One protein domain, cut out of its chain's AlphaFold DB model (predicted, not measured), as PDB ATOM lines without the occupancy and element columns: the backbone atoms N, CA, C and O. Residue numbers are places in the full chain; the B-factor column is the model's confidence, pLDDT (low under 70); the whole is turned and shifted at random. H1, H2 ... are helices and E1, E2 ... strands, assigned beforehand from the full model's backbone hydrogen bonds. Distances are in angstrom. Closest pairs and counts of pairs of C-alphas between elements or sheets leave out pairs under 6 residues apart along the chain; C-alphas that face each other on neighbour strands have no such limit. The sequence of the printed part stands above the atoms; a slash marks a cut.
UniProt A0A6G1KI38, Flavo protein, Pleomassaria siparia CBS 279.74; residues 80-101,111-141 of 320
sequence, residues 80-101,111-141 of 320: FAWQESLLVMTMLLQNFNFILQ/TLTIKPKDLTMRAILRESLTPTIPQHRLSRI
ATOM      1  N   PHE A  80      -0.344 -20.341 174.310       76.00
ATOM      2  CA  PHE A  80      -0.764 -20.330 175.713       76.00
ATOM      3  C   PHE A  80       0.202 -21.119 176.615       76.00
ATOM      4  O   PHE A  80       0.788 -20.562 177.539       76.00
ATOM      5  N   ALA A  81       0.481 -22.383 176.281       75.69
ATOM      6  CA  ALA A  81       1.419 -23.221 177.028       75.69
ATOM      7  C   ALA A  81       2.850 -22.651 177.033       75.69
ATOM      8  O   ALA A  81       3.598 -22.868 177.988       75.69
ATOM      9  N   TRP A  82       3.250 -21.913 175.990       81.56
ATOM     10  CA  TRP A  82       4.534 -21.211 175.955       81.56
ATOM     11  C   TRP A  82       4.557 -19.994 176.889       81.56
ATOM     12  O   TRP A  82       5.544 -19.803 177.597       81.56
ATOM     13  N   GLN A  83       3.473 -19.213 176.948       82.50
ATOM     14  CA  GLN A  83       3.316 -18.108 177.901       82.50
ATOM     15  C   GLN A  83       3.330 -18.611 179.351       82.50
ATOM     16  O   GLN A  83       4.099 -18.096 180.163       82.50
ATOM     17  N   GLU A  84       2.564 -19.660 179.668       84.06
ATOM     18  CA  GLU A  84       2.581 -20.297 180.991       84.06
ATOM     19  C   GLU A  84       3.974 -20.834 181.343       84.06
ATOM     20  O   GLU A  84       4.489 -20.563 182.427       84.06
ATOM     21  N   SER A  85       4.628 -21.537 180.410       86.06
ATOM     22  CA  SER A  85       5.988 -22.053 180.614       86.06
ATOM     23  C   SER A  85       6.992 -20.930 180.870       86.06
ATOM     24  O   SER A  85       7.834 -21.058 181.757       86.06
ATOM     25  N   LEU A  86       6.901 -19.816 180.137       89.88
ATOM     26  CA  LEU A  86       7.762 -18.652 180.331       89.88
ATOM     27  C   LEU A  86       7.544 -18.029 181.715       89.88
ATOM     28  O   LEU A  86       8.520 -17.795 182.424       89.88
ATOM     29  N   LEU A  87       6.289 -17.833 182.131       87.94
ATOM     30  CA  LEU A  87       5.946 -17.314 183.459       87.94
ATOM     31  C   LEU A  87       6.472 -18.226 184.573       87.94
ATOM     32  O   LEU A  87       7.158 -17.748 185.478       87.94
ATOM     33  N   VAL A  88       6.233 -19.538 184.484       87.69
ATOM     34  CA  VAL A  88       6.729 -20.525 185.455       87.69
ATOM     35  C   VAL A  88       8.258 -20.515 185.513       87.69
ATOM     36  O   VAL A  88       8.823 -20.435 186.603       87.69
ATOM     37  N   MET A  89       8.948 -20.519 184.369       88.62
ATOM     38  CA  MET A  89      10.413 -20.448 184.321       88.62
ATOM     39  C   MET A  89      10.950 -19.137 184.909       88.62
ATOM     40  O   MET A  89      11.916 -19.161 185.672       88.62
ATOM     41  N   THR A  90      10.317 -17.996 184.624       89.44
ATOM     42  CA  THR A  90      10.681 -16.706 185.223       89.44
ATOM     43  C   THR A  90      10.464 -16.710 186.737       89.44
ATOM     44  O   THR A  90      11.359 -16.301 187.474       89.44
ATOM     45  N   MET A  91       9.333 -17.221 187.229       86.50
ATOM     46  CA  MET A  91       9.058 -17.343 188.665       86.50
ATOM     47  C   MET A  91      10.071 -18.257 189.363       86.50
ATOM     48  O   MET A  91      10.568 -17.916 190.439       86.50
ATOM     49  N   LEU A  92      10.431 -19.384 188.744       87.88
ATOM     50  CA  LEU A  92      11.460 -20.291 189.249       87.88
ATOM     51  C   LEU A  92      12.826 -19.594 189.332       87.88
ATOM     52  O   LEU A  92      13.439 -19.603 190.396       87.88
ATOM     53  N   LEU A  93      13.273 -18.929 188.264       88.25
ATOM     54  CA  LEU A  93      14.568 -18.232 188.218       88.25
ATOM     55  C   LEU A  93      14.631 -16.968 189.090       88.25
ATOM     56  O   LEU A  93      15.716 -16.567 189.505       88.25
ATOM     57  N   GLN A  94      13.500 -16.320 189.379       86.62
ATOM     58  CA  GLN A  94      13.451 -15.184 190.305       86.62
ATOM     59  C   GLN A  94      13.598 -15.618 191.766       86.62
ATOM     60  O   GLN A  94      14.222 -14.894 192.544       86.62
ATOM     61  N   ASN A  95      13.045 -16.776 192.141       83.06
ATOM     62  CA  ASN A  95      13.044 -17.249 193.526       83.06
ATOM     63  C   ASN A  95      14.218 -18.190 193.843       83.06
ATOM     64  O   ASN A  95      14.730 -18.155 194.961       83.06
ATOM     65  N   PHE A  96      14.677 -19.000 192.885       88.19
ATOM     66  CA  PHE A  96      15.649 -20.070 193.119       88.19
ATOM     67  C   PHE A  96      16.910 -19.946 192.255       88.19
ATOM     68  O   PHE A  96      16.867 -19.600 191.075       88.19
ATOM     69  N   ASN A  97      18.046 -20.303 192.851       87.94
ATOM     70  CA  ASN A  97      19.267 -20.681 192.151       87.94
ATOM     71  C   ASN A  97      19.251 -22.198 191.931       87.94
ATOM     72  O   ASN A  97      19.026 -22.958 192.873       87.94
ATOM     73  N   PHE A  98      19.513 -22.642 190.704       89.62
ATOM     74  CA  PHE A  98      19.572 -24.061 190.356       89.62
ATOM     75  C   PHE A  98      21.025 -24.515 190.262       89.62
ATOM     76  O   PHE A  98      21.816 -23.919 189.534       89.62
ATOM     77  N   ILE A  99      21.370 -25.573 190.995       87.56
ATOM     78  CA  ILE A  99      22.677 -26.228 190.932       87.56
ATOM     79  C   ILE A  99      22.484 -27.623 190.336       87.56
ATOM     80  O   ILE A  99      21.718 -28.435 190.865       87.56
ATOM     81  N   LEU A 100      23.169 -27.884 189.224       87.19
ATOM     82  CA  LEU A 100      23.245 -29.200 188.590       87.19
ATOM     83  C   LEU A 100      24.036 -30.175 189.482       87.19
ATOM     84  O   LEU A 100      24.946 -29.755 190.198       87.19
ATOM     85  N   GLN A 101      23.710 -31.468 189.450       83.00
ATOM     86  CA  GLN A 101      24.550 -32.472 190.112       83.00
ATOM     87  C   GLN A 101      25.955 -32.507 189.464       83.00
ATOM     88  O   GLN A 101      26.031 -32.511 188.236       83.00
ATOM     89  N   THR A 111      10.746 -39.058 173.888       72.75
ATOM     90  CA  THR A 111       9.384 -39.589 174.071       72.75
ATOM     91  C   THR A 111       8.441 -38.788 173.163       72.75
ATOM     92  O   THR A 111       8.757 -38.630 171.988       72.75
ATOM     93  N   LEU A 112       7.338 -38.220 173.669       63.66
ATOM     94  CA  LEU A 112       6.546 -37.238 172.908       63.66
ATOM     95  C   LEU A 112       7.345 -35.944 172.645       63.66
ATOM     96  O   LEU A 112       7.172 -35.293 171.618       63.66
ATOM     97  N   THR A 113       8.252 -35.603 173.561       63.03
ATOM     98  CA  THR A 113       9.245 -34.532 173.425       63.03
ATOM     99  C   THR A 113      10.655 -35.081 173.647       63.03
ATOM    100  O   THR A 113      10.845 -36.143 174.255       63.03
ATOM    101  N   ILE A 114      11.657 -34.352 173.150       80.94
ATOM    102  CA  ILE A 114      13.061 -34.551 173.519       80.94
ATOM    103  C   ILE A 114      13.257 -33.918 174.897       80.94
ATOM    104  O   ILE A 114      12.959 -32.739 175.082       80.94
ATOM    105  N   LYS A 115      13.749 -34.692 175.866       81.69
ATOM    106  CA  LYS A 115      14.091 -34.195 177.202       81.69
ATOM    107  C   LYS A 115      15.384 -34.830 177.717       81.69
ATOM    108  O   LYS A 115      15.714 -35.940 177.288       81.69
ATOM    109  N   PRO A 116      16.106 -34.173 178.639       88.00
ATOM    110  CA  PRO A 116      17.236 -34.794 179.310       88.00
ATOM    111  C   PRO A 116      16.783 -36.027 180.106       88.00
ATOM    112  O   PRO A 116      15.707 -36.055 180.713       88.00
ATOM    113  N   LYS A 117      17.600 -37.077 180.058       85.25
ATOM    114  CA  LYS A 117      17.395 -38.343 180.756       85.25
ATOM    115  C   LYS A 117      17.850 -38.185 182.201       85.25
ATOM    116  O   LYS A 117      18.987 -37.791 182.434       85.25
ATOM    117  N   ASP A 118      16.963 -38.506 183.139       86.31
ATOM    118  CA  ASP A 118      17.243 -38.655 184.574       86.31
ATOM    119  C   ASP A 118      17.970 -37.449 185.223       86.31
ATOM    120  O   ASP A 118      18.665 -37.573 186.226       86.31
ATOM    121  N   LEU A 119      17.764 -36.254 184.652       85.62
ATOM    122  CA  LEU A 119      18.293 -34.981 185.143       85.62
ATOM    123  C   LEU A 119      17.622 -34.577 186.453       85.62
ATOM    124  O   LEU A 119      16.409 -34.360 186.495       85.62
ATOM    125  N   THR A 120      18.429 -34.382 187.495       84.06
ATOM    126  CA  THR A 120      17.988 -33.760 188.745       84.06
ATOM    127  C   THR A 120      18.819 -32.513 189.050       84.06
ATOM    128  O   THR A 120      19.991 -32.409 188.686       84.06
ATOM    129  N   MET A 121      18.192 -31.527 189.693       87.44
ATOM    130  CA  MET A 121      18.825 -30.266 190.085       87.44
ATOM    131  C   MET A 121      18.462 -29.934 191.528       87.44
ATOM    132  O   MET A 121      17.347 -30.202 191.978       87.44
ATOM    133  N   ARG A 122      19.377 -29.280 192.241       85.50
ATOM    134  CA  ARG A 122      19.112 -28.700 193.557       85.50
ATOM    135  C   ARG A 122      18.642 -27.258 193.385       85.50
ATOM    136  O   ARG A 122      19.423 -26.407 192.967       85.50
ATOM    137  N   ALA A 123      17.389 -26.983 193.736       88.81
ATOM    138  CA  ALA A 123      16.873 -25.622 193.852       88.81
ATOM    139  C   ALA A 123      17.208 -25.057 195.243       88.81
ATOM    140  O   ALA A 123      16.827 -25.635 196.259       88.81
ATOM    141  N   ILE A 124      17.923 -23.934 195.289       85.94
ATOM    142  CA  ILE A 124      18.269 -23.202 196.512       85.94
ATOM    143  C   ILE A 124      17.551 -21.856 196.466       85.94
ATOM    144  O   ILE A 124      17.684 -21.122 195.490       85.94
ATOM    145  N   LEU A 125      16.779 -21.527 197.502       84.00
ATOM    146  CA  LEU A 125      16.099 -20.234 197.602       84.00
ATOM    147  C   LEU A 125      17.141 -19.099 197.617       84.00
ATOM    148  O   LEU A 125      18.143 -19.195 198.324       84.00
ATOM    149  N   ARG A 126      16.935 -18.044 196.821       80.81
ATOM    150  CA  ARG A 126      17.875 -16.913 196.747       80.81
ATOM    151  C   ARG A 126      17.966 -16.175 198.082       80.81
ATOM    152  O   ARG A 126      16.960 -15.969 198.751       80.81
ATOM    153  N   GLU A 127      19.172 -15.726 198.424       61.72
ATOM    154  CA  GLU A 127      19.538 -15.191 199.750       61.72
ATOM    155  C   GLU A 127      18.702 -13.984 200.216       61.72
ATOM    156  O   GLU A 127      18.575 -13.740 201.412       61.72
ATOM    157  N   SER A 128      18.076 -13.250 199.290       58.97
ATOM    158  CA  SER A 128      17.170 -12.132 199.582       58.97
ATOM    159  C   SER A 128      15.729 -12.546 199.932       58.97
ATOM    160  O   SER A 128      14.868 -11.680 200.102       58.97
ATOM    161  N   LEU A 129      15.435 -13.848 200.030       59.66
ATOM    162  CA  LEU A 129      14.095 -14.386 200.270       59.66
ATOM    163  C   LEU A 129      14.077 -15.321 201.489       59.66
ATOM    164  O   LEU A 129      14.565 -16.444 201.453       59.66
ATOM    165  N   THR A 130      13.423 -14.891 202.567       60.44
ATOM    166  CA  THR A 130      12.979 -15.782 203.656       60.44
ATOM    167  C   THR A 130      11.855 -16.691 203.131       60.44
ATOM    168  O   THR A 130      11.011 -16.180 202.393       60.44
ATOM    169  N   PRO A 131      11.747 -17.987 203.503       57.22
ATOM    170  CA  PRO A 131      10.730 -18.910 202.961       57.22
ATOM    171  C   PRO A 131       9.266 -18.444 203.101       57.22
ATOM    172  O   PRO A 131       8.418 -18.818 202.292       57.22
ATOM    173  N   THR A 132       8.968 -17.559 204.055       58.78
ATOM    174  CA  THR A 132       7.658 -16.908 204.215       58.78
ATOM    175  C   THR A 132       7.312 -15.942 203.068       58.78
ATOM    176  O   THR A 132       6.138 -15.726 202.773       58.78
ATOM    177  N   ILE A 133       8.311 -15.349 202.400       57.16
ATOM    178  CA  ILE A 133       8.119 -14.324 201.360       57.16
ATOM    179  C   ILE A 133       7.598 -14.931 200.045       57.16
ATOM    180  O   ILE A 133       6.606 -14.403 199.541       57.16
ATOM    181  N   PRO A 134       8.162 -16.027 199.485       52.81
ATOM    182  CA  PRO A 134       7.560 -16.720 198.345       52.81
ATOM    183  C   PRO A 134       6.129 -17.169 198.636       52.81
ATOM    184  O   PRO A 134       5.244 -16.924 197.820       52.81
ATOM    185  N   GLN A 135       5.877 -17.737 199.821       54.62
ATOM    186  CA  GLN A 135       4.539 -18.181 200.213       54.62
ATOM    187  C   GLN A 135       3.541 -17.012 200.233       54.62
ATOM    188  O   GLN A 135       2.470 -17.130 199.650       54.62
ATOM    189  N   HIS A 136       3.924 -15.857 200.790       53.09
ATOM    190  CA  HIS A 136       3.090 -14.651 200.820       53.09
ATOM    191  C   HIS A 136       2.954 -13.940 199.456       53.09
ATOM    192  O   HIS A 136       1.959 -13.258 199.212       53.09
ATOM    193  N   ARG A 137       3.927 -14.079 198.541       59.94
ATOM    194  CA  ARG A 137       3.814 -13.576 197.155       59.94
ATOM    195  C   ARG A 137       2.890 -14.450 196.308       59.94
ATOM    196  O   ARG A 137       2.075 -13.907 195.573       59.94
ATOM    197  N   LEU A 138       2.989 -15.772 196.442       58.22
ATOM    198  CA  LEU A 138       2.126 -16.735 195.751       58.22
ATOM    199  C   LEU A 138       0.692 -16.696 196.303       58.22
ATOM    200  O   LEU A 138      -0.262 -16.701 195.530       58.22
ATOM    201  N   SER A 139       0.519 -16.574 197.623       48.44
ATOM    202  CA  SER A 139      -0.811 -16.483 198.241       48.44
ATOM    203  C   SER A 139      -1.513 -15.146 197.991       48.44
ATOM    204  O   SER A 139      -2.731 -15.090 198.100       48.44
ATOM    205  N   ARG A 140      -0.786 -14.075 197.635       41.22
ATOM    206  CA  ARG A 140      -1.369 -12.760 197.298       41.22
ATOM    207  C   ARG A 140      -2.146 -12.722 195.979       41.22
ATOM    208  O   ARG A 140      -2.770 -11.706 195.696       41.22
ATOM    209  N   ILE A 141      -2.156 -13.818 195.219       47.44
ATOM    210  CA  ILE A 141      -3.114 -14.025 194.122       47.44
ATOM    211  C   ILE A 141      -4.549 -14.200 194.682       47.44
ATOM    212  O   ILE A 141      -5.518 -13.913 193.988       47.44
TER     213      ILE A 141
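Overview. This is residues 80 to 101 and 111 to 141 of the 320 residues of the protein "Flavo protein" of Pleomassaria siparia CBS 279.74 (UniProt A0A6G1KI38). This is an open, flat frame with few contacts: a ribbon of two antiparallel strands, E1 and E3, with helix H1 running into one end of it and the short strand E2 lying out beyond the other end. A short second helix, H2, follows E3 and runs back at a shallow tilt to H1, near H1's last residues, while residues 80 to 90 of H1 and residues 111 to 118, with E2 among them, stand free. The printed part has 53 residues, with two named helices and three named strands in the order H1, E1, E2, E3, H2; the sheet's order is E1 - E3, and the class is mixed, helices and strands. The whole is loose, with a radius of gyration of the C-alphas of 13.8 A, and spans 37 by 31 by 12 A.

Along the chain. Start at C-alpha 80, at (-0.764, -20.330, 175.713); from there H1, residues 80 to 95, runs 22.7 A to C-alpha 95 at (13.044, -17.249, 193.526). Directly after it in the chain you find E1, residues 96 to 100, 12.7 A long. After the cut, look for E2 at residues 114 to 116, 7.1 A long. Then comes E3, residues 121 to 125, 12.8 A long. Last is H2, residues 132 to 139, which runs 10.4 A to C-alpha 139 at (-0.811, -16.483, 198.241).

Arrangement. Begin with the sheet: E1 and E3 are antiparallel neighbours, at 154 degrees between their directions. Their C-alphas 96 and 125 face each other at 4.5 A, as do 100 and 121 at 4.8 A. Look for N 97 and O 124, 2.8 A apart, and N 99 and O 122, 2.9 A apart, both within hydrogen-bond range. H1 and E3 have 1 pair of C-alphas within 8 A, the closest being those of Asn 95 and Leu 125, 5.9 A apart. H1 and H2 are close but not clearly touching: their closest C-alphas, those of Asn 95 and Pro 134, are 7.3 A apart. Their lines stand at a shallow tilt of 18 degrees, and they run opposite ways. E2 pairs with no named strand and is apart from H1, E1, E3 and H2; E1 and H2 are also apart. In H1 and H2 every O i to N i+4 pair is within hydrogen-bond range.

Size, cuts and confidence. The two C-alphas farthest apart are those of Thr 111 and Ser 128, 38.3 A. Residues 102 to 110 are not printed, and C-alphas 101 and 111 are 23.2 A apart across this cut, which falls in the link E1 to E2. Of the links that are printed whole, H1 to E1 and E2 to E3 are tight, E3 to H2 is short, and none is long. The mean pLDDT of the printed part is 75.8; look for the low values, under 70, at residues 112 to 113 and 127 to 141, with a mean of 55 in H2.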